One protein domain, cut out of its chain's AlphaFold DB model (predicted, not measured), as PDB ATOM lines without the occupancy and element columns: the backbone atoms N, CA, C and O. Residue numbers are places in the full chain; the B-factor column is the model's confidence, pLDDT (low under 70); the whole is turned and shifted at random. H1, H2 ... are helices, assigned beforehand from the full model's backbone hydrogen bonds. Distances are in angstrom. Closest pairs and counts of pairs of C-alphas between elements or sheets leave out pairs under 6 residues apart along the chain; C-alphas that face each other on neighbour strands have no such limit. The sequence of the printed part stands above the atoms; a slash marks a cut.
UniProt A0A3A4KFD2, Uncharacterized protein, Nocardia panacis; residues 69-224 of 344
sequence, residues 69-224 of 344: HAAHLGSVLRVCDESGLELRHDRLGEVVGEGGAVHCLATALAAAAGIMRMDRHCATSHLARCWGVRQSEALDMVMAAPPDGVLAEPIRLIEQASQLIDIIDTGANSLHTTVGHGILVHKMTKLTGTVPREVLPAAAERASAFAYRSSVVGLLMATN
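AT A GLANCE: This is residues 69 to 224 of the 344 residues of an uncharacterized protein of Nocardia panacis (UniProt A0A3A4KFD2). H1, H3 and H4 lie side by side as a layer, and the longest helix, H7, packs across H4 at one end of that layer, with H8 side by side with H7 and away from H4. H5 and H6 pack on H3, and H6 reaches from the end of H3 to H7; H2 lies at the far end of the body, near the start of H3. The printed part has 156 residues, with eight named helices, H1 to H8 in chain order, and no named strand; the class is all helix. The whole is compact, with a radius of gyration of the C-alphas of 14.9 A, and its C-alphas span 46 by 34 by 25 A.

IN THESE COORDINATES: H7, residues 175 to 192, is 25.5 A long from first to last C-alpha, from Leu 175 at (-54.474, -29.603, -5.669) to Thr 192. H8, residues 206 to 222, is 24.2 A long and ends with C-alpha 222 at (-34.350, -17.271, -16.497). H3, residues 102 to 116, measures 20.9 A, and H6, residues 154 to 167, 20.5 A. H1, residues 69 to 82, is 19.9 A long and begins with C-alpha 69 at (-63.402, -6.176, -7.125). The shorter helices are H2, residues 89 to 97, H4, residues 120 to 129, and H5, residues 133 to 143.

HOW THE PARTS SIT: H7 and H8 touch at a shallow tilt of 24 degrees, the same way, with the C-alphas of Lys 190 and Gly 218 closest at 4.3 A. H4 touches H7 about perpendicular, at 85 degrees, closest at the C-alphas of Ala 128 and Gly 180, 4.2 A. H6 touches residues 181 to 188 of H7 alone, at a steep tilt of 48 degrees; the C-alphas of Ile 165 and His 181 are closest, 7.0 A apart. H3 is the hub, touching four helices. It forms a helical hairpin with H4, at a shallow tilt of 23 degrees, opposite ways, with the C-alphas of Gly 114 and Ala 123 closest at 4.3 A. H1 touches H3 the same way at 18 degrees, a shallow tilt, closest at the C-alphas of Leu 73 and Ala 106, 5.1 A. H5 touches H3 at a steep tilt of 45 degrees, with the C-alphas of Ala 108 and Leu 139 closest at 5.0 A. H6 touches H3 at residues 112 to 116 of H3 alone, with the C-alphas of Ile 115 and Ala 161 closest at 5.9 A. H2 is close to H3 but not clearly touching, the closest C-alphas, of Val 96 and Val 102, being 6.1 A apart. H1 and H8 are apart. In H1, H2, H3, H4, H5, H7 and H8 every O i to N i+4 pair is within hydrogen-bond range; in H6, 8 of 10 are.

THE WHOLE: The two C-alphas farthest apart are those of Asp 90 and Ala 203, 47.5 A. The printed part has no cut. The link from H7 to H8, residues 193 to 205, is long. The mean pLDDT of the printed part is 91.3; residues 99 to 100, 172, 198 to 199 and 201 to 204 are under 70.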
ATOM      1  N   HIS A  69     -64.847  -6.162  -6.886       84.50
ATOM      2  CA  HIS A  69     -63.402  -6.176  -7.125       84.50
ATOM      3  C   HIS A  69     -62.675  -5.077  -6.341       84.50
ATOM      4  O   HIS A  69     -61.634  -5.347  -5.751       84.50
ATOM      5  N   ALA A  70     -63.224  -3.859  -6.294       83.69
ATOM      6  CA  ALA A  70     -62.631  -2.755  -5.542       83.69
ATOM      7  C   ALA A  70     -62.635  -3.012  -4.026       83.69
ATOM      8  O   ALA A  70     -61.634  -2.755  -3.363       83.69
ATOM      9  N   ALA A  71     -63.730  -3.547  -3.480       85.25
ATOM     10  CA  ALA A  71     -63.838  -3.912  -2.070       85.25
ATOM     11  C   ALA A  71     -62.879  -5.055  -1.711       85.25
ATOM     12  O   ALA A  71     -62.186  -4.985  -0.696       85.25
ATOM     13  N   HIS A  72     -62.788  -6.077  -2.569       88.12
ATOM     14  CA  HIS A  72     -61.843  -7.172  -2.390       88.12
ATOM     15  C   HIS A  72     -60.395  -6.676  -2.422       88.12
ATOM     16  O   HIS A  72     -59.644  -6.971  -1.495       88.12
ATOM     17  N   LEU A  73     -60.027  -5.862  -3.419       90.88
ATOM     18  CA  LEU A  73     -58.704  -5.246  -3.483       90.88
ATOM     19  C   LEU A  73     -58.435  -4.421  -2.220       90.88
ATOM     20  O   LEU A  73     -57.433  -4.656  -1.567       90.88
ATOM     21  N   GLY A  74     -59.347  -3.532  -1.813       91.38
ATOM     22  CA  GLY A  74     -59.188  -2.730  -0.596       91.38
ATOM     23  C   GLY A  74     -58.975  -3.571   0.669       91.38
ATOM     24  O   GLY A  74     -58.150  -3.224   1.512       91.38
ATOM     25  N   SER A  75     -59.664  -4.710   0.790       92.12
ATOM     26  CA  SER A  75     -59.428  -5.658   1.883       92.12
ATOM     27  C   SER A  75     -58.044  -6.302   1.805       92.12
ATOM     28  O   SER A  75     -57.390  -6.446   2.833       92.12
ATOM     29  N   VAL A  76     -57.596  -6.695   0.612       95.31
ATOM     30  CA  VAL A  76     -56.274  -7.303   0.412       95.31
ATOM     31  C   VAL A  76     -55.152  -6.298   0.664       95.31
ATOM     32  O   VAL A  76     -54.160  -6.665   1.281       95.31
ATOM     33  N   LEU A  77     -55.308  -5.037   0.254       95.56
ATOM     34  CA  LEU A  77     -54.319  -3.983   0.505       95.56
ATOM     35  C   LEU A  77     -54.081  -3.785   2.006       95.56
ATOM     36  O   LEU A  77     -52.936  -3.684   2.430       95.56
ATOM     37  N   ARG A  78     -55.145  -3.819   2.818       95.50
ATOM     38  CA  ARG A  78     -55.024  -3.773   4.283       95.50
ATOM     39  C   ARG A  78     -54.267  -4.980   4.833       95.50
ATOM     40  O   ARG A  78     -53.402  -4.832   5.679       95.50
ATOM     41  N   VAL A  79     -54.561  -6.169   4.312       95.88
ATOM     42  CA  VAL A  79     -53.858  -7.400   4.699       95.88
ATOM     43  C   VAL A  79     -52.378  -7.356   4.296       95.88
ATOM     44  O   VAL A  79     -51.542  -7.895   5.015       95.88
ATOM     45  N   CYS A  80     -52.043  -6.723   3.169       96.88
ATOM     46  CA  CYS A  80     -50.658  -6.508   2.745       96.88
ATOM     47  C   CYS A  80     -49.918  -5.605   3.737       96.88
ATOM     48  O   CYS A  80     -48.853  -5.995   4.209       96.88
ATOM     49  N   ASP A  81     -50.519  -4.475   4.107       95.69
ATOM     50  CA  ASP A  81     -49.985  -3.543   5.108       95.69
ATOM     51  C   ASP A  81     -49.762  -4.235   6.468       95.69
ATOM     52  O   ASP A  81     -48.653  -4.243   6.997       95.69
ATOM     53  N   GLU A  82     -50.767  -4.967   6.964       96.25
ATOM     54  CA  GLU A  82     -50.677  -5.773   8.195       96.25
ATOM     55  C   GLU A  82     -49.591  -6.866   8.134       96.25
ATOM     56  O   GLU A  82     -49.103  -7.319   9.169       96.25
ATOM     57  N   SER A  83     -49.218  -7.308   6.929       96.12
ATOM     58  CA  SER A  83     -48.175  -8.318   6.700       96.12
ATOM     59  C   SER A  83     -46.799  -7.702   6.411       96.12
ATOM     60  O   SER A  83     -45.856  -8.438   6.124       96.12
ATOM     61  N   GLY A  84     -46.670  -6.371   6.470       95.56
ATOM     62  CA  GLY A  84     -45.420  -5.650   6.223       95.56
ATOM     63  C   GLY A  84     -45.034  -5.520   4.745       95.56
ATOM     64  O   GLY A  84     -43.857  -5.337   4.447       95.56
ATOM     65  N   LEU A  85     -45.989  -5.647   3.816       96.62
ATOM     66  CA  LEU A  85     -45.762  -5.375   2.394       96.62
ATOM     67  C   LEU A  85     -45.963  -3.893   2.093       96.62
ATOM     68  O   LEU A  85     -47.076  -3.376   2.173       96.62
ATOM     69  N   GLU A  86     -44.899  -3.239   1.641       95.69
ATOM     70  CA  GLU A  86     -44.952  -1.855   1.180       95.69
ATOM     71  C   GLU A  86     -45.335  -1.792  -0.304       95.69
ATOM     72  O   GLU A  86     -44.641  -2.328  -1.174       95.69
ATOM     73  N   LEU A  87     -46.460  -1.135  -0.598       95.00
ATOM     74  CA  LEU A  87     -47.031  -1.048  -1.941       95.00
ATOM     75  C   LEU A  87     -46.724   0.295  -2.604       95.00
ATOM     76  O   LEU A  87     -46.838   1.359  -1.997       95.00
ATOM     77  N   ARG A  88     -46.432   0.252  -3.903       94.81
ATOM     78  CA  ARG A  88     -46.276   1.433  -4.753       94.81
ATOM     79  C   ARG A  88     -47.634   1.902  -5.269       94.81
ATOM     80  O   ARG A  88     -48.181   1.339  -6.216       94.81
ATOM     81  N   HIS A  89     -48.211   2.908  -4.612       91.06
ATOM     82  CA  HIS A  89     -49.563   3.392  -4.915       91.06
ATOM     83  C   HIS A  89     -49.718   3.991  -6.320       91.06
ATOM     84  O   HIS A  89     -50.784   3.849  -6.919       91.06
ATOM     85  N   ASP A  90     -48.670   4.628  -6.841       90.88
ATOM     86  CA  ASP A  90     -48.558   5.104  -8.223       90.88
ATOM     87  C   ASP A  90     -48.741   3.941  -9.207       90.88
ATOM     88  O   ASP A  90     -49.691   3.928  -9.992       90.88
ATOM     89  N   ARG A  91     -47.907   2.903  -9.073       90.69
ATOM     90  CA  ARG A  91     -47.924   1.733  -9.956       90.69
ATOM     91  C   ARG A  91     -49.215   0.933  -9.819       90.69
ATOM     92  O   ARG A  91     -49.797   0.497 -10.808       90.69
ATOM     93  N   LEU A  92     -49.703   0.769  -8.591       90.06
ATOM     94  CA  LEU A  92     -50.991   0.132  -8.323       90.06
ATOM     95  C   LEU A  92     -52.142   0.885  -9.011       90.06
ATOM     96  O   LEU A  92     -53.059   0.257  -9.539       90.06
ATOM     97  N   GLY A  93     -52.097   2.221  -9.009       88.06
ATOM     98  CA  GLY A  93     -53.068   3.075  -9.686       88.06
ATOM     99  C   GLY A  93     -53.090   2.862 -11.200       88.06
ATOM    100  O   GLY A  93     -54.177   2.726 -11.762       88.06
ATOM    101  N   GLU A  94     -51.919   2.769 -11.833       87.88
ATOM    102  CA  GLU A  94     -51.771   2.480 -13.270       87.88
ATOM    103  C   GLU A  94     -52.374   1.121 -13.639       87.88
ATOM    104  O   GLU A  94     -53.284   1.055 -14.465       87.88
ATOM    105  N   VAL A  95     -51.963   0.052 -12.944       86.00
ATOM    106  CA  VAL A  95     -52.438  -1.318 -13.217       86.00
ATOM    107  C   VAL A  95     -53.957  -1.430 -13.049       86.00
ATOM    108  O   VAL A  95     -54.640  -2.095 -13.828       86.00
ATOM    109  N   VAL A  96     -54.524  -0.759 -12.041       85.12
ATOM    110  CA  VAL A  96     -55.982  -0.718 -11.845       85.12
ATOM    111  C   VAL A  96     -56.673   0.129 -12.923       85.12
ATOM    112  O   VAL A  96     -57.783  -0.209 -13.342       85.12
ATOM    113  N   GLY A  97     -56.044   1.222 -13.364       77.94
ATOM    114  CA  GLY A  97     -56.560   2.153 -14.370       77.94
ATOM    115  C   GLY A  97     -56.632   1.565 -15.780       77.94
ATOM    116  O   GLY A  97     -57.593   1.834 -16.497       77.94
ATOM    117  N   GLU A  98     -55.695   0.687 -16.141       77.12
ATOM    118  CA  GLU A  98     -55.672  -0.045 -17.418       77.12
ATOM    119  C   GLU A  98     -56.835  -1.052 -17.566       77.12
ATOM    120  O   GLU A  98     -57.007  -1.688 -18.605       77.12
ATOM    121  N   GLY A  99     -57.668  -1.219 -16.530       64.50
ATOM    122  CA  GLY A  99     -58.836  -2.106 -16.551       64.50
ATOM    123  C   GLY A  99     -58.478  -3.598 -16.548       64.50
ATOM    124  O   GLY A  99     -59.364  -4.462 -16.585       64.50
ATOM    125  N   GLY A 100     -57.185  -3.919 -16.466       61.62
ATOM    126  CA  GLY A 100     -56.651  -5.268 -16.424       61.62
ATOM    127  C   GLY A 100     -56.867  -5.923 -15.063       61.62
ATOM    128  O   GLY A 100     -56.369  -5.468 -14.046       61.62
ATOM    129  N   ALA A 101     -57.621  -7.025 -15.042       75.25
ATOM    130  CA  ALA A 101     -57.482  -8.112 -14.069       75.25
ATOM    131  C   ALA A 101     -57.302  -7.740 -12.573       75.25
ATOM    132  O   ALA A 101     -56.582  -8.434 -11.861       75.25
ATOM    133  N   VAL A 102     -58.008  -6.726 -12.054       86.94
ATOM    134  CA  VAL A 102     -57.947  -6.316 -10.628       86.94
ATOM    135  C   VAL A 102     -58.080  -7.498  -9.656       86.94
ATOM    136  O   VAL A 102     -57.415  -7.550  -8.626       86.94
ATOM    137  N   HIS A 103     -58.915  -8.480  -9.998       87.75
ATOM    138  CA  HIS A 103     -59.080  -9.709  -9.224       87.75
ATOM    139  C   HIS A 103     -57.830 -10.613  -9.229       87.75
ATOM    140  O   HIS A 103     -57.522 -11.224  -8.206       87.75
ATOM    141  N   CYS A 104     -57.091 -10.692 -10.342       93.00
ATOM    142  CA  CYS A 104     -55.815 -11.403 -10.418       93.00
ATOM    143  C   CYS A 104     -54.770 -10.712  -9.544       93.00
ATOM    144  O   CYS A 104     -54.123 -11.382  -8.747       93.00
ATOM    145  N   LEU A 105     -54.674  -9.379  -9.619       94.25
ATOM    146  CA  LEU A 105     -53.764  -8.611  -8.769       94.25
ATOM    147  C   LEU A 105     -54.095  -8.778  -7.282       94.25
ATOM    148  O   LEU A 105     -53.207  -9.061  -6.487       94.25
ATOM    149  N   ALA A 106     -55.373  -8.682  -6.906       94.94
ATOM    150  CA  ALA A 106     -55.801  -8.931  -5.532       94.94
ATOM    151  C   ALA A 106     -55.455 -10.361  -5.071       94.94
ATOM    152  O   ALA A 106     -55.026 -10.562  -3.940       94.94
ATOM    153  N   THR A 107     -55.575 -11.359  -5.950       96.19
ATOM    154  CA  THR A 107     -55.190 -12.743  -5.628       96.19
ATOM    155  C   THR A 107     -53.678 -12.884  -5.436       96.19
ATOM    156  O   THR A 107     -53.250 -13.521  -4.474       96.19
ATOM    157  N   ALA A 108     -52.873 -12.265  -6.304       97.44
ATOM    158  CA  ALA A 108     -51.414 -12.277  -6.210       97.44
ATOM    159  C   ALA A 108     -50.906 -11.548  -4.954       97.44
ATOM    160  O   ALA A 108     -50.035 -12.056  -4.252       97.44
ATOM    161  N   LEU A 109     -51.503 -10.405  -4.610       97.81
ATOM    162  CA  LEU A 109     -51.206  -9.675  -3.375       97.81
ATOM    163  C   LEU A 109     -51.605 -10.474  -2.124       97.81
ATOM    164  O   LEU A 109     -50.847 -10.531  -1.161       97.81
ATOM    165  N   ALA A 110     -52.750 -11.166  -2.148       97.94
ATOM    166  CA  ALA A 110     -53.141 -12.061  -1.059       97.94
ATOM    167  C   ALA A 110     -52.164 -13.241  -0.899       97.94
ATOM    168  O   ALA A 110     -51.842 -13.623   0.227       97.94
ATOM    169  N   ALA A 111     -51.650 -13.788  -2.009       98.38
ATOM    170  CA  ALA A 111     -50.587 -14.789  -1.979       98.38
ATOM    171  C   ALA A 111     -49.303 -14.232  -1.348       98.38
ATOM    172  O   ALA A 111     -48.752 -14.869  -0.452       98.38
ATOM    173  N   ALA A 112     -48.864 -13.036  -1.755       98.44
ATOM    174  CA  ALA A 112     -47.688 -12.378  -1.192       98.44
ATOM    175  C   ALA A 112     -47.829 -12.111   0.313       98.44
ATOM    176  O   ALA A 112     -46.909 -12.400   1.073       98.44
ATOM    177  N   ALA A 113     -48.994 -11.649   0.773       98.25
ATOM    178  CA  ALA A 113     -49.258 -11.474   2.200       98.25
ATOM    179  C   ALA A 113     -49.216 -12.814   2.962       98.25
ATOM    180  O   ALA A 113     -48.666 -12.897   4.058       98.25
ATOM    181  N   GLY A 114     -49.745 -13.890   2.367       98.00
ATOM    182  CA  GLY A 114     -49.611 -15.246   2.904       98.00
ATOM    183  C   GLY A 114     -48.151 -15.690   3.039       98.00
ATOM    184  O   GLY A 114     -47.786 -16.250   4.073       98.00
ATOM    185  N   ILE A 115     -47.318 -15.395   2.034       98.44
ATOM    186  CA  ILE A 115     -45.874 -15.674   2.050       98.44
ATOM    187  C   ILE A 115     -45.180 -14.888   3.164       98.44
ATOM    188  O   ILE A 115     -44.474 -15.486   3.967       98.44
ATOM    189  N   MET A 116     -45.424 -13.580   3.264       98.19
ATOM    190  CA  MET A 116     -44.801 -12.726   4.282       98.19
ATOM    191  C   MET A 116     -45.108 -13.166   5.714       98.19
ATOM    192  O   MET A 116     -44.274 -13.021   6.602       98.19
ATOM    193  N   ARG A 117     -46.295 -13.736   5.945       97.31
ATOM    194  CA  ARG A 117     -46.687 -14.292   7.251       97.31
ATOM    195  C   ARG A 117     -46.232 -15.734   7.472       97.31
ATOM    196  O   ARG A 117     -46.555 -16.303   8.512       97.31
ATOM    197  N   MET A 118     -45.555 -16.344   6.500       97.31
ATOM    198  CA  MET A 118     -45.192 -17.764   6.499       97.31
ATOM    199  C   MET A 118     -46.400 -18.702   6.700       97.31
ATOM    200  O   MET A 118     -46.282 -19.828   7.193       97.31
ATOM    201  N   ASP A 119     -47.590 -18.258   6.277       96.75
ATOM    202  CA  ASP A 119     -48.819 -19.046   6.328       96.75
ATOM    203  C   ASP A 119     -48.914 -19.941   5.090       96.75
ATOM    204  O   ASP A 119     -49.411 -19.553   4.028       96.75
ATOM    205  N   ARG A 120     -48.460 -21.186   5.256       95.50
ATOM    206  CA  ARG A 120     -48.449 -22.221   4.212       95.50
ATOM    207  C   ARG A 120     -49.814 -22.421   3.554       95.50
ATOM    208  O   ARG A 120     -49.880 -22.602   2.337       95.50
ATOM    209  N   HIS A 121     -50.896 -22.417   4.333       94.38
ATOM    210  CA  HIS A 121     -52.227 -22.700   3.802       94.38
ATOM    211  C   HIS A 121     -52.742 -21.518   2.984       94.38
ATOM    212  O   HIS A 121     -53.168 -21.700   1.842       94.38
ATOM    213  N   CYS A 122     -52.647 -20.305   3.535       95.00
ATOM    214  CA  CYS A 122     -53.045 -19.086   2.840       95.00
ATOM    215  C   CYS A 122     -52.225 -18.891   1.554       95.00
ATOM    216  O   CYS A 122     -52.805 -18.748   0.474       95.00
ATOM    217  N   ALA A 123     -50.893 -18.989   1.645       97.38
ATOM    218  CA  ALA A 123     -49.991 -18.820   0.511       97.38
ATOM    219  C   ALA A 123     -50.298 -19.817  -0.613       97.38
ATOM    220  O   ALA A 123     -50.600 -19.407  -1.731       97.38
ATOM    221  N   THR A 124     -50.300 -21.127  -0.333       96.31
ATOM    222  CA  THR A 124     -50.527 -22.147  -1.378       96.31
ATOM    223  C   THR A 124     -51.929 -22.073  -1.985       96.31
ATOM    224  O   THR A 124     -52.086 -22.245  -3.192       96.31
ATOM    225  N   SER A 125     -52.948 -21.745  -1.188       95.62
ATOM    226  CA  SER A 125     -54.326 -21.566  -1.659       95.62
ATOM    227  C   SER A 125     -54.450 -20.397  -2.645       95.62
ATOM    228  O   SER A 125     -55.070 -20.541  -3.703       95.62
ATOM    229  N   HIS A 126     -53.852 -19.240  -2.345       97.81
ATOM    230  CA  HIS A 126     -53.874 -18.085  -3.250       97.81
ATOM    231  C   HIS A 126     -52.925 -18.250  -4.442       97.81
ATOM    232  O   HIS A 126     -53.322 -17.936  -5.563       97.81
ATOM    233  N   LEU A 127     -51.736 -18.829  -4.246       98.19
ATOM    234  CA  LEU A 127     -50.819 -19.158  -5.341       98.19
ATOM    235  C   LEU A 127     -51.475 -20.109  -6.340       98.19
ATOM    236  O   LEU A 127     -51.430 -19.844  -7.530       98.19
ATOM    237  N   ALA A 128     -52.179 -21.152  -5.895       97.25
ATOM    238  CA  ALA A 128     -52.879 -22.057  -6.808       97.25
ATOM    239  C   ALA A 128     -53.956 -21.358  -7.661       97.25
ATOM    240  O   ALA A 128     -54.190 -21.752  -8.803       97.25
ATOM    241  N   ARG A 129     -54.590 -20.301  -7.129       96.25
ATOM    242  CA  ARG A 129     -55.508 -19.433  -7.890       96.25
ATOM    243  C   ARG A 129     -54.779 -18.480  -8.832       96.25
ATOM    244  O   ARG A 129     -55.426 -17.900  -9.698       96.25
ATOM    245  N   CYS A 130     -53.462 -18.337  -8.683       97.06
ATOM    246  CA  CYS A 130     -52.621 -17.603  -9.616       97.06
ATOM    247  C   CYS A 130     -52.230 -18.430 -10.861       97.06
ATOM    248  O   CYS A 130     -51.418 -17.988 -11.669       97.06
ATOM    249  N   TRP A 131     -52.784 -19.636 -11.022       97.19
ATOM    250  CA  TRP A 131     -52.572 -20.462 -12.204       97.19
ATOM    251  C   TRP A 131     -53.402 -19.963 -13.389       97.19
ATOM    252  O   TRP A 131     -54.634 -19.992 -13.358       97.19
ATOM    253  N   GLY A 132     -52.707 -19.521 -14.430       95.69
ATOM    254  CA  GLY A 132     -53.273 -18.983 -15.661       95.69
ATOM    255  C   GLY A 132     -52.438 -17.817 -16.180       95.69
ATOM    256  O   GLY A 132     -51.696 -17.218 -15.406       95.69
ATOM    257  N   VAL A 133     -52.558 -17.486 -17.468       92.69
ATOM    258  CA  VAL A 133     -51.743 -16.442 -18.127       92.69
ATOM    259  C   VAL A 133     -51.829 -15.103 -17.379       92.69
ATOM    260  O   VAL A 133     -50.859 -14.662 -16.766       92.69
ATOM    261  N   ARG A 134     -53.033 -14.521 -17.290       93.00
ATOM    262  CA  ARG A 134     -53.269 -13.213 -16.638       93.00
ATOM    263  C   ARG A 134     -52.949 -13.213 -15.147       93.00
ATOM    264  O   ARG A 134     -52.571 -12.200 -14.563       93.00
ATOM    265  N   GLN A 135     -53.170 -14.347 -14.497       95.00
ATOM    266  CA  GLN A 135     -52.881 -14.515 -13.086       95.00
ATOM    267  C   GLN A 135     -51.374 -14.594 -12.816       95.00
ATOM    268  O   GLN A 135     -50.893 -14.018 -11.841       95.00
ATOM    269  N   SER A 136     -50.639 -15.283 -13.689       95.44
ATOM    270  CA  SER A 136     -49.187 -15.394 -13.639       95.44
ATOM    271  C   SER A 136     -48.522 -14.048 -13.908       95.44
ATOM    272  O   SER A 136     -47.574 -13.721 -13.200       95.44
ATOM    273  N   GLU A 137     -49.046 -13.256 -14.848       94.25
ATOM    274  CA  GLU A 137     -48.620 -11.870 -15.093       94.25
ATOM    275  C   GLU A 137     -48.824 -10.992 -13.855       94.25
ATOM    276  O   GLU A 137     -47.922 -10.269 -13.439       94.25
ATOM    277  N   ALA A 138     -49.991 -11.088 -13.209       95.31
ATOM    278  CA  ALA A 138     -50.254 -10.358 -11.971       95.31
ATOM    279  C   ALA A 138     -49.285 -10.752 -10.847       95.31
ATOM    280  O   ALA A 138     -48.832  -9.893 -10.094       95.31
ATOM    281  N   LEU A 139     -48.942 -12.038 -10.748       96.62
ATOM    282  CA  LEU A 139     -47.948 -12.517  -9.794       96.62
ATOM    283  C   LEU A 139     -46.525 -12.064 -10.156       96.62
ATOM    284  O   LEU A 139     -45.778 -11.689  -9.255       96.62
ATOM    285  N   ASP A 140     -46.166 -12.042 -11.443       95.75
ATOM    286  CA  ASP A 140     -44.896 -11.481 -11.917       95.75
ATOM    287  C   ASP A 140     -44.783  -9.997 -11.534       95.75
ATOM    288  O   ASP A 140     -43.762  -9.599 -10.987       95.75
ATOM    289  N   MET A 141     -45.845  -9.199 -11.692       95.12
ATOM    290  CA  MET A 141     -45.858  -7.793 -11.254       95.12
ATOM    291  C   MET A 141     -45.674  -7.625  -9.738       95.12
ATOM    292  O   MET A 141     -45.088  -6.640  -9.293       95.12
ATOM    293  N   VAL A 142     -46.178  -8.554  -8.921       96.19
ATOM    294  CA  VAL A 142     -45.987  -8.509  -7.460       96.19
ATOM    295  C   VAL A 142     -44.552  -8.857  -7.070       96.19
ATOM    296  O   VAL A 142     -44.030  -8.278  -6.125       96.19
ATOM    297  N   MET A 143     -43.901  -9.771  -7.788       95.56
ATOM    298  CA  MET A 143     -42.538 -10.213  -7.465       95.56
ATOM    299  C   MET A 143     -41.432  -9.454  -8.216       95.56
ATOM    300  O   MET A 143     -40.258  -9.614  -7.886       95.56
ATOM    301  N   ALA A 144     -41.778  -8.643  -9.217       94.38
ATOM    302  CA  ALA A 144     -40.825  -7.870 -10.003       94.38
ATOM    303  C   ALA A 144     -40.156  -6.752  -9.190       94.38
ATOM    304  O   ALA A 144     -40.754  -6.152  -8.293       94.38
ATOM    305  N   ALA A 145     -38.914  -6.434  -9.558       93.12
ATOM    306  CA  ALA A 145     -38.209  -5.262  -9.056       93.12
ATOM    307  C   ALA A 145     -38.830  -3.953  -9.591       93.12
ATOM    308  O   ALA A 145     -39.439  -3.946 -10.666       93.12
ATOM    309  N   PRO A 146     -38.671  -2.820  -8.884       90.19
ATOM    310  CA  PRO A 146     -38.946  -1.506  -9.457       90.19
ATOM    311  C   PRO A 146     -38.097  -1.256 -10.722       90.19
ATOM    312  O   PRO A 146     -36.946  -1.695 -10.767       90.19
ATOM    313  N   PRO A 147     -38.615  -0.527 -11.730       91.25
ATOM    314  CA  PRO A 147     -39.872   0.229 -11.730       91.25
ATOM    315  C   PRO A 147     -41.120  -0.581 -12.120       91.25
ATOM    316  O   PRO A 147     -42.228  -0.057 -11.997       91.25
ATOM    317  N   ASP A 148     -40.973  -1.832 -12.551       90.31
ATOM    318  CA  ASP A 148     -42.077  -2.602 -13.139       90.31
ATOM    319  C   ASP A 148     -43.020  -3.199 -12.084       90.31
ATOM    320  O   ASP A 148     -44.226  -3.336 -12.321       90.31
ATOM    321  N   GLY A 149     -42.478  -3.509 -10.901       93.19
ATOM    322  CA  GLY A 149     -43.205  -4.134  -9.802       93.19
ATOM    323  C   GLY A 149     -44.100  -3.202  -8.981       93.19
ATOM    324  O   GLY A 149     -43.855  -1.996  -8.861       93.19
ATOM    325  N   VAL A 150     -45.137  -3.789  -8.366       95.00
ATOM    326  CA  VAL A 150     -46.098  -3.082  -7.491       95.00
ATOM    327  C   VAL A 150     -45.647  -2.976  -6.029       95.00
ATOM    328  O   VAL A 150     -46.277  -2.258  -5.252       95.00
ATOM    329  N   LEU A 151     -44.579  -3.676  -5.640       96.19
ATOM    330  CA  LEU A 151     -43.973  -3.574  -4.309       96.19
ATOM    331  C   LEU A 151     -42.833  -2.552  -4.313       96.19
ATOM    332  O   LEU A 151     -42.125  -2.409  -5.309       96.19
ATOM    333  N   ALA A 152     -42.643  -1.855  -3.193       94.25
ATOM    334  CA  ALA A 152     -41.501  -0.962  -3.007       94.25
ATOM    335  C   ALA A 152     -40.203  -1.756  -2.774       94.25
ATOM    336  O   ALA A 152     -39.178  -1.460  -3.386       94.25
ATOM    337  N   GLU A 153     -40.269  -2.807  -1.949       91.81
ATOM    338  CA  GLU A 153     -39.140  -3.683  -1.609       91.81
ATOM    339  C   GLU A 153     -39.529  -5.170  -1.781       91.81
ATOM    340  O   GLU A 153     -39.941  -5.826  -0.822       91.81
ATOM    341  N   PRO A 154     -39.417  -5.752  -2.994       94.38
ATOM    342  CA  PRO A 154     -39.782  -7.155  -3.231       94.38
ATOM    343  C   PRO A 154     -38.779  -8.161  -2.641       94.38
ATOM    344  O   PRO A 154     -39.106  -9.337  -2.511       94.38
ATOM    345  N   ILE A 155     -37.571  -7.728  -2.258       94.50
ATOM    346  CA  ILE A 155     -36.498  -8.613  -1.767       94.50
ATOM    347  C   ILE A 155     -36.948  -9.404  -0.533       94.50
ATOM    348  O   ILE A 155     -36.777 -10.620  -0.498       94.50
ATOM    349  N   ARG A 156     -37.609  -8.756   0.434       94.19
ATOM    350  CA  ARG A 156     -38.122  -9.449   1.629       94.19
ATOM    351  C   ARG A 156     -39.133 -10.536   1.277       94.19
ATOM    352  O   ARG A 156     -39.110 -11.613   1.864       94.19
ATOM    353  N   LEU A 157     -40.004 -10.274   0.300       97.12
ATOM    354  CA  LEU A 157     -40.956 -11.271  -0.186       97.12
ATOM    355  C   LEU A 157     -40.230 -12.468  -0.812       97.12
ATOM    356  O   LEU A 157     -40.623 -13.604  -0.564       97.12
ATOM    357  N   ILE A 158     -39.174 -12.226  -1.592       95.38
ATOM    358  CA  ILE A 158     -38.346 -13.265  -2.226       95.38
ATOM    359  C   ILE A 158     -37.626 -14.112  -1.161       95.38
ATOM    360  O   ILE A 158     -37.604 -15.343  -1.249       95.38
ATOM    361  N   GLU A 159     -37.092 -13.489  -0.110       95.00
ATOM    362  CA  GLU A 159     -36.462 -14.188   1.018       95.00
ATOM    363  C   GLU A 159     -37.464 -15.075   1.772       95.00
ATOM    364  O   GLU A 159     -37.197 -16.258   1.998       95.00
ATOM    365  N   GLN A 160     -38.646 -14.544   2.104       97.06
ATOM    366  CA  GLN A 160     -39.713 -15.315   2.754       97.06
ATOM    367  C   GLN A 160     -40.236 -16.435   1.849       97.06
ATOM    368  O   GLN A 160     -40.453 -17.555   2.304       97.06
ATOM    369  N   ALA A 161     -40.379 -16.179   0.547       96.88
ATOM    370  CA  ALA A 161     -40.763 -17.189  -0.432       96.88
ATOM    371  C   ALA A 161     -39.760 -18.349  -0.476       96.88
ATOM    372  O   ALA A 161     -40.173 -19.508  -0.526       96.88
ATOM    373  N   SER A 162     -38.461 -18.044  -0.398       94.75
ATOM    374  CA  SER A 162     -37.390 -19.047  -0.349       94.75
ATOM    375  C   SER A 162     -37.525 -19.934   0.889       94.75
ATOM    376  O   SER A 162     -37.554 -21.154   0.767       94.75
ATOM    377  N   GLN A 163     -37.706 -19.331   2.066       95.44
ATOM    378  CA  GLN A 163     -37.899 -20.071   3.320       95.44
ATOM    379  C   GLN A 163     -39.200 -20.888   3.317       95.44
ATOM    380  O   GLN A 163     -39.260 -21.987   3.870       95.44
ATOM    381  N   LEU A 164     -40.261 -20.364   2.698       95.88
ATOM    382  CA  LEU A 164     -41.563 -21.019   2.663       95.88
ATOM    383  C   LEU A 164     -41.525 -22.326   1.860       95.88
ATOM    384  O   LEU A 164     -42.196 -23.285   2.250       95.88
ATOM    385  N   ILE A 165     -40.740 -22.384   0.777       93.94
ATOM    386  CA  ILE A 165     -40.556 -23.602  -0.033       93.94
ATOM    387  C   ILE A 165     -40.108 -24.781   0.842       93.94
ATOM    388  O   ILE A 165     -40.624 -25.887   0.682       93.94
ATOM    389  N   ASP A 166     -39.221 -24.545   1.809       89.88
ATOM    390  CA  ASP A 166     -38.646 -25.610   2.638       89.88
ATOM    391  C   ASP A 166     -39.628 -26.202   3.657       89.88
ATOM    392  O   ASP A 166     -39.464 -27.345   4.089       89.88
ATOM    393  N   ILE A 167     -40.671 -25.454   4.031       91.12
ATOM    394  CA  ILE A 167     -41.606 -25.846   5.098       91.12
ATOM    395  C   ILE A 167     -42.985 -26.288   4.590       91.12
ATOM    396  O   ILE A 167     -43.828 -26.728   5.389       91.12
ATOM    397  N   ILE A 168     -43.258 -26.159   3.287       90.62
ATOM    398  CA  ILE A 168     -44.495 -26.660   2.679       90.62
ATOM    399  C   ILE A 168     -44.445 -28.192   2.611       90.62
ATOM    400  O   ILE A 168     -43.617 -28.781   1.922       90.62
ATOM    401  N   ASP A 169     -45.391 -28.841   3.291       86.25
ATOM    402  CA  ASP A 169     -45.587 -30.287   3.195       86.25
ATOM    403  C   ASP A 169     -46.427 -30.632   1.959       86.25
ATOM    404  O   ASP A 169     -47.624 -30.338   1.891       86.25
ATOM    405  N   THR A 170     -45.799 -31.275   0.976       82.88
ATOM    406  CA  THR A 170     -46.449 -31.723  -0.260       82.88
ATOM    407  C   THR A 170     -47.037 -33.138  -0.179       82.88
ATOM    408  O   THR A 170     -47.637 -33.596  -1.153       82.88
ATOM    409  N   GLY A 171     -46.912 -33.840   0.954       75.19
ATOM    410  CA  GLY A 171     -47.351 -35.232   1.117       75.19
ATOM    411  C   GLY A 171     -48.869 -35.433   1.029       75.19
ATOM    412  O   GLY A 171     -49.343 -36.498   0.633       75.19
ATOM    413  N   ALA A 172     -49.655 -34.390   1.314       68.44
ATOM    414  CA  ALA A 172     -51.117 -34.458   1.355       68.44
ATOM    415  C   ALA A 172     -51.811 -34.530  -0.026       68.44
ATOM    416  O   ALA A 172     -53.036 -34.626  -0.077       68.44
ATOM    417  N   ASN A 173     -51.075 -34.472  -1.150       71.00
ATOM    418  CA  ASN A 173     -51.615 -34.556  -2.524       71.00
ATOM    419  C   ASN A 173     -52.818 -33.621  -2.817       71.00
ATOM    420  O   ASN A 173     -53.654 -33.899  -3.682       71.00
ATOM    421  N   SER A 174     -52.909 -32.495  -2.105       89.81
ATOM    422  CA  SER A 174     -53.907 -31.452  -2.351       89.81
ATOM    423  C   SER A 174     -53.589 -30.721  -3.655       89.81
ATOM    424  O   SER A 174     -52.425 -30.407  -3.921       89.81
ATOM    425  N   LEU A 175     -54.620 -30.410  -4.452       91.88
ATOM    426  CA  LEU A 175     -54.474 -29.603  -5.669       91.88
ATOM    427  C   LEU A 175     -53.849 -28.240  -5.344       91.88
ATOM    428  O   LEU A 175     -52.880 -27.845  -5.985       91.88
ATOM    429  N   HIS A 176     -54.363 -27.553  -4.319       93.44
ATOM    430  CA  HIS A 176     -53.873 -26.230  -3.930       93.44
ATOM    431  C   HIS A 176     -52.421 -26.270  -3.462       93.44
ATOM    432  O   HIS A 176     -51.626 -25.429  -3.865       93.44
ATOM    433  N   THR A 177     -52.053 -27.270  -2.662       94.19
ATOM    434  CA  THR A 177     -50.669 -27.426  -2.209       94.19
ATOM    435  C   THR A 177     -49.747 -27.755  -3.376       94.19
ATOM    436  O   THR A 177     -48.711 -27.121  -3.513       94.19
ATOM    437  N   THR A 178     -50.139 -28.689  -4.249       94.31
ATOM    438  CA  THR A 178     -49.339 -29.101  -5.413       94.31
ATOM    439  C   THR A 178     -49.093 -27.931  -6.360       94.31
ATOM    440  O   THR A 178     -47.943 -27.613  -6.663       94.31
ATOM    441  N   VAL A 179     -50.166 -27.262  -6.792       96.38
ATOM    442  CA  VAL A 179     -50.083 -26.155  -7.749       96.38
ATOM    443  C   VAL A 179     -49.443 -24.930  -7.106       96.38
ATOM    444  O   VAL A 179     -48.542 -24.337  -7.689       96.38
ATOM    445  N   GLY A 180     -49.851 -24.572  -5.886       96.75
ATOM    446  CA  GLY A 180     -49.308 -23.421  -5.169       96.75
ATOM    447  C   GLY A 180     -47.811 -23.553  -4.890       96.75
ATOM    448  O   GLY A 180     -47.063 -22.616  -5.152       96.75
ATOM    449  N   HIS A 181     -47.356 -24.727  -4.437       95.44
ATOM    450  CA  HIS A 181     -45.932 -25.007  -4.249       95.44
ATOM    451  C   HIS A 181     -45.161 -24.961  -5.573       95.44
ATOM    452  O   HIS A 181     -44.123 -24.312  -5.645       95.44
ATOM    453  N   GLY A 182     -45.666 -25.595  -6.638       95.75
ATOM    454  CA  GLY A 182     -44.982 -25.552  -7.931       95.75
ATOM    455  C   GLY A 182     -44.907 -24.143  -8.523       95.75
ATOM    456  O   GLY A 182     -43.862 -23.779  -9.047       95.75
ATOM    457  N   ILE A 183     -45.941 -23.308  -8.364       97.62
ATOM    458  CA  ILE A 183     -45.876 -21.887  -8.749       97.62
ATOM    459  C   ILE A 183     -44.787 -21.162  -7.957       97.62
ATOM    460  O   ILE A 183     -44.005 -20.428  -8.556       97.62
ATOM    461  N   LEU A 184     -44.705 -21.378  -6.640       96.81
ATOM    462  CA  LEU A 184     -43.668 -20.764  -5.808       96.81
ATOM    463  C   LEU A 184     -42.268 -21.174  -6.282       96.81
ATOM    464  O   LEU A 184     -41.434 -20.310  -6.533       96.81
ATOM    465  N   VAL A 185     -42.047 -22.474  -6.501       96.31
ATOM    466  CA  VAL A 185     -40.795 -23.009  -7.056       96.31
ATOM    467  C   VAL A 185     -40.491 -22.390  -8.419       96.31
ATOM    468  O   VAL A 185     -39.386 -21.906  -8.625       96.31
ATOM    469  N   HIS A 186     -41.460 -22.346  -9.336       97.31
ATOM    470  CA  HIS A 186     -41.288 -21.744 -10.659       97.31
ATOM    471  C   HIS A 186     -40.853 -20.279 -10.569       97.31
ATOM    472  O   HIS A 186     -39.876 -19.901 -11.210       97.31
ATOM    473  N   LYS A 187     -41.560 -19.459  -9.778       96.75
ATOM    474  CA  LYS A 187     -41.255 -18.029  -9.644       96.75
ATOM    475  C   LYS A 187     -39.890 -17.813  -9.002       96.75
ATOM    476  O   LYS A 187     -39.105 -17.028  -9.522       96.75
ATOM    477  N   MET A 188     -39.566 -18.559  -7.949       95.94
ATOM    478  CA  MET A 188     -38.261 -18.464  -7.299       95.94
ATOM    479  C   MET A 188     -37.120 -18.892  -8.225       95.94
ATOM    480  O   MET A 188     -36.113 -18.189  -8.304       95.94
ATOM    481  N   THR A 189     -37.288 -19.969  -8.996       95.81
ATOM    482  CA  THR A 189     -36.291 -20.359  -9.999       95.81
ATOM    483  C   THR A 189     -36.168 -19.323 -11.113       95.81
ATOM    484  O   THR A 189     -35.056 -18.969 -11.492       95.81
ATOM    485  N   LYS A 190     -37.294 -18.796 -11.611       95.50
ATOM    486  CA  LYS A 190     -37.319 -17.766 -12.659       95.50
ATOM    487  C   LYS A 190     -36.603 -16.482 -12.218       95.50
ATOM    488  O   LYS A 190     -35.906 -15.867 -13.014       95.50
ATOM    489  N   LEU A 191     -36.773 -16.077 -10.959       93.62
ATOM    490  CA  LEU A 191     -36.189 -14.845 -10.417       93.62
ATOM    491  C   LEU A 191     -34.710 -14.993 -10.052       93.62
ATOM    492  O   LEU A 191     -33.939 -14.059 -10.241       93.62
ATOM    493  N   THR A 192     -34.314 -16.146  -9.511       91.19
ATOM    494  CA  THR A 192     -32.948 -16.351  -8.995       91.19
ATOM    495  C   THR A 192     -32.013 -17.024  -9.995       91.19
ATOM    496  O   THR A 192     -30.804 -17.024  -9.788       91.19
ATOM    497  N   GLY A 193     -32.550 -17.642 -11.052       91.44
ATOM    498  CA  GLY A 193     -31.780 -18.485 -11.972       91.44
ATOM    499  C   GLY A 193     -31.266 -19.781 -11.336       91.44
ATOM    500  O   GLY A 193     -30.455 -20.477 -11.939       91.44
ATOM    501  N   THR A 194     -31.721 -20.123 -10.127       89.50
ATOM    502  CA  THR A 194     -31.290 -21.316  -9.388       89.50
ATOM    503  C   THR A 194     -32.494 -22.095  -8.897       89.50
ATOM    504  O   THR A 194     -33.517 -21.515  -8.547       89.50
ATOM    505  N   VAL A 195     -32.399 -23.423  -8.875       86.62
ATOM    506  CA  VAL A 195     -33.482 -24.258  -8.354       86.62
ATOM    507  C   VAL A 195     -33.404 -24.255  -6.819       86.62
ATOM    508  O   VAL A 195     -32.409 -24.749  -6.295       86.62
ATOM    509  N   PRO A 196     -34.429 -23.768  -6.085       76.75
ATOM    510  CA  PRO A 196     -34.364 -23.635  -4.621       76.75
ATOM    511  C   PRO A 196     -34.139 -24.961  -3.885       76.75
ATOM    512  O   PRO A 196     -33.554 -24.999  -2.810       76.75
ATOM    513  N   ARG A 197     -34.600 -26.064  -4.482       71.06
ATOM    514  CA  ARG A 197     -34.440 -27.420  -3.967       71.06
ATOM    515  C   ARG A 197     -34.324 -28.388  -5.129       71.06
ATOM    516  O   ARG A 197     -35.187 -28.384  -6.005       71.06
ATOM    517  N   GLU A 198     -33.315 -29.255  -5.125       67.56
ATOM    518  CA  GLU A 198     -33.232 -30.339  -6.105       67.56
ATOM    519  C   GLU A 198     -34.451 -31.261  -5.968       67.56
ATOM    520  O   GLU A 198     -34.537 -32.119  -5.089       67.56
ATOM    521  N   VAL A 199     -35.439 -31.055  -6.836       66.56
ATOM    522  CA  VAL A 199     -36.600 -31.930  -6.953       66.56
ATOM    523  C   VAL A 199     -36.293 -32.925  -8.055       66.56
ATOM    524  O   VAL A 199     -36.408 -32.605  -9.232       66.56
ATOM    525  N   LEU A 200     -35.918 -34.149  -7.703       70.19
ATOM    526  CA  LEU A 200     -35.955 -35.240  -8.672       70.19
ATOM    527  C   LEU A 200     -37.399 -35.740  -8.763       70.19
ATOM    528  O   LEU A 200     -38.004 -35.987  -7.718       70.19
ATOM    529  N   PRO A 201     -37.967 -35.920  -9.971       65.88
ATOM    530  CA  PRO A 201     -39.330 -36.406 -10.091       65.88
ATOM    531  C   PRO A 201     -39.356 -37.858  -9.611       65.88
ATOM    532  O   PRO A 201     -38.805 -38.747 -10.275       65.88
ATOM    533  N   ALA A 202     -39.961 -38.086  -8.448       68.56
ATOM    534  CA  ALA A 202     -40.238 -39.420  -7.942       68.56
ATOM    535  C   ALA A 202     -41.345 -40.047  -8.801       68.56
ATOM    536  O   ALA A 202     -42.334 -39.392  -9.134       68.56
ATOM    537  N   ALA A 203     -41.177 -41.313  -9.193       60.34
ATOM    538  CA  ALA A 203     -41.973 -41.936 -10.257       60.34
ATOM    539  C   ALA A 203     -43.498 -41.944 -10.008       60.34
ATOM    540  O   ALA A 203     -44.259 -42.018 -10.969       60.34
ATOM    541  N   ALA A 204     -43.947 -41.845  -8.751       68.00
ATOM    542  CA  ALA A 204     -45.361 -41.905  -8.373       68.00
ATOM    543  C   ALA A 204     -45.909 -40.627  -7.703       68.00
ATOM    544  O   ALA A 204     -47.099 -40.566  -7.390       68.00
ATOM    545  N   GLU A 205     -45.088 -39.597  -7.475       85.44
ATOM    546  CA  GLU A 205     -45.503 -38.428  -6.691       85.44
ATOM    547  C   GLU A 205     -45.851 -37.234  -7.587       85.44
ATOM    548  O   GLU A 205     -44.986 -36.598  -8.189       85.44
ATOM    549  N   ARG A 206     -47.144 -36.890  -7.647       88.12
ATOM    550  CA  ARG A 206     -47.661 -35.778  -8.467       88.12
ATOM    551  C   ARG A 206     -47.053 -34.433  -8.093       88.12
ATOM    552  O   ARG A 206     -46.665 -33.678  -8.980       88.12
ATOM    553  N   ALA A 207     -46.948 -34.147  -6.797       88.31
ATOM    554  CA  ALA A 207     -46.358 -32.901  -6.325       88.31
ATOM    555  C   ALA A 207     -44.880 -32.775  -6.721       88.31
ATOM    556  O   ALA A 207     -44.457 -31.703  -7.146       88.31
ATOM    557  N   SER A 208     -44.129 -33.880  -6.673       88.94
ATOM    558  CA  SER A 208     -42.742 -33.942  -7.141       88.94
ATOM    559  C   SER A 208     -42.647 -33.727  -8.658       88.94
ATOM    560  O   SER A 208     -41.870 -32.890  -9.112       88.94
ATOM    561  N   ALA A 209     -43.489 -34.397  -9.456       91.88
ATOM    562  CA  ALA A 209     -43.526 -34.206 -10.908       91.88
ATOM    563  C   ALA A 209     -43.880 -32.759 -11.304       91.88
ATOM    564  O   ALA A 209     -43.248 -32.196 -12.200       91.88
ATOM    565  N   PHE A 210     -44.853 -32.146 -10.622       94.19
ATOM    566  CA  PHE A 210     -45.255 -30.759 -10.861       94.19
ATOM    567  C   PHE A 210     -44.181 -29.757 -10.443       94.19
ATOM    568  O   PHE A 210     -43.871 -28.855 -11.218       94.19
ATOM    569  N   ALA A 211     -43.572 -29.930  -9.269       93.69
ATOM    570  CA  ALA A 211     -42.494 -29.066  -8.800       93.69
ATOM    571  C   ALA A 211     -41.239 -29.173  -9.684       93.69
ATOM    572  O   ALA A 211     -40.659 -28.144 -10.017       93.69
ATOM    573  N   TYR A 212     -40.871 -30.378 -10.140       94.75
ATOM    574  CA  TYR A 212     -39.767 -30.573 -11.087       94.75
ATOM    575  C   TYR A 212     -40.024 -29.882 -12.430       94.75
ATOM    576  O   TYR A 212     -39.181 -29.147 -12.934       94.75
ATOM    577  N   ARG A 213     -41.216 -30.069 -13.009       95.69
ATOM    578  CA  ARG A 213     -41.609 -29.370 -14.240       95.69
ATOM    579  C   ARG A 213     -41.563 -27.853 -14.053       95.69
ATOM    580  O   ARG A 213     -41.046 -27.131 -14.896       95.69
ATOM    581  N   SER A 214     -42.082 -27.380 -12.925       96.44
ATOM    582  CA  SER A 214     -42.132 -25.960 -12.574       96.44
ATOM    583  C   SER A 214     -40.741 -25.339 -12.428       96.44
ATOM    584  O   SER A 214     -40.517 -24.240 -12.940       96.44
ATOM    585  N   SER A 215     -39.797 -26.043 -11.790       95.69
ATOM    586  CA  SER A 215     -38.416 -25.576 -11.656       95.69
ATOM    587  C   SER A 215     -37.699 -25.534 -13.001       95.69
ATOM    588  O   SER A 215     -37.081 -24.522 -13.309       95.69
ATOM    589  N   VAL A 216     -37.831 -26.575 -13.829       96.25
ATOM    590  CA  VAL A 216     -37.229 -26.611 -15.169       96.25
ATOM    591  C   VAL A 216     -37.739 -25.463 -16.030       96.25
ATOM    592  O   VAL A 216     -36.940 -24.713 -16.581       96.25
ATOM    593  N   VAL A 217     -39.059 -25.277 -16.112       96.75
ATOM    594  CA  VAL A 217     -39.650 -24.183 -16.897       96.75
ATOM    595  C   VAL A 217     -39.199 -22.823 -16.356       96.75
ATOM    596  O   VAL A 217     -38.876 -21.939 -17.141       96.75
ATOM    597  N   GLY A 218     -39.111 -22.654 -15.031       96.19
ATOM    598  CA  GLY A 218     -38.570 -21.430 -14.431       96.19
ATOM    599  C   GLY A 218     -37.116 -21.167 -14.835       96.19
ATOM    600  O   GLY A 218     -36.778 -20.049 -15.215       96.19
ATOM    601  N   LEU A 219     -36.277 -22.205 -14.829       96.19
ATOM    602  CA  LEU A 219     -34.861 -22.108 -15.187       96.19
ATOM    603  C   LEU A 219     -34.663 -21.771 -16.668       96.19
ATOM    604  O   LEU A 219     -33.849 -20.912 -16.992       96.19
ATOM    605  N   LEU A 220     -35.445 -22.389 -17.555       96.06
ATOM    606  CA  LEU A 220     -35.425 -22.113 -18.995       96.06
ATOM    607  C   LEU A 220     -35.895 -20.693 -19.334       96.06
ATOM    608  O   LEU A 220     -35.466 -20.120 -20.328       96.06
ATOM    609  N   MET A 221     -36.781 -20.109 -18.524       94.38
ATOM    610  CA  MET A 221     -37.176 -18.707 -18.695       94.38
ATOM    611  C   MET A 221     -36.112 -17.735 -18.167       94.38
ATOM    612  O   MET A 221     -35.958 -16.653 -18.727       94.38
ATOM    613  N   ALA A 222     -35.385 -18.107 -17.110       94.12
ATOM    614  CA  ALA A 222     -34.350 -17.271 -16.497       94.12
ATOM    615  C   ALA A 222     -33.001 -17.318 -17.225       94.12
ATOM    616  O   ALA A 222     -32.223 -16.367 -17.169       94.12
ATOM    617  N   THR A 223     -32.693 -18.445 -17.861       92.69
ATOM    618  CA  THR A 223     -31.365 -18.753 -18.396       92.69
ATOM    619  C   THR A 223     -31.463 -19.206 -19.845       92.69
ATOM    620  O   THR A 223     -32.508 -19.666 -20.293       92.69
ATOM    621  N   ASN A 224     -30.355 -19.113 -20.578       92.06
ATOM    622  CA  ASN A 224     -30.247 -19.677 -21.924       92.06
ATOM    623  C   ASN A 224     -29.510 -21.033 -21.899       92.06
ATOM    624  O   ASN A 224     -28.671 -21.304 -22.756       92.06
TER     625      ASN A 224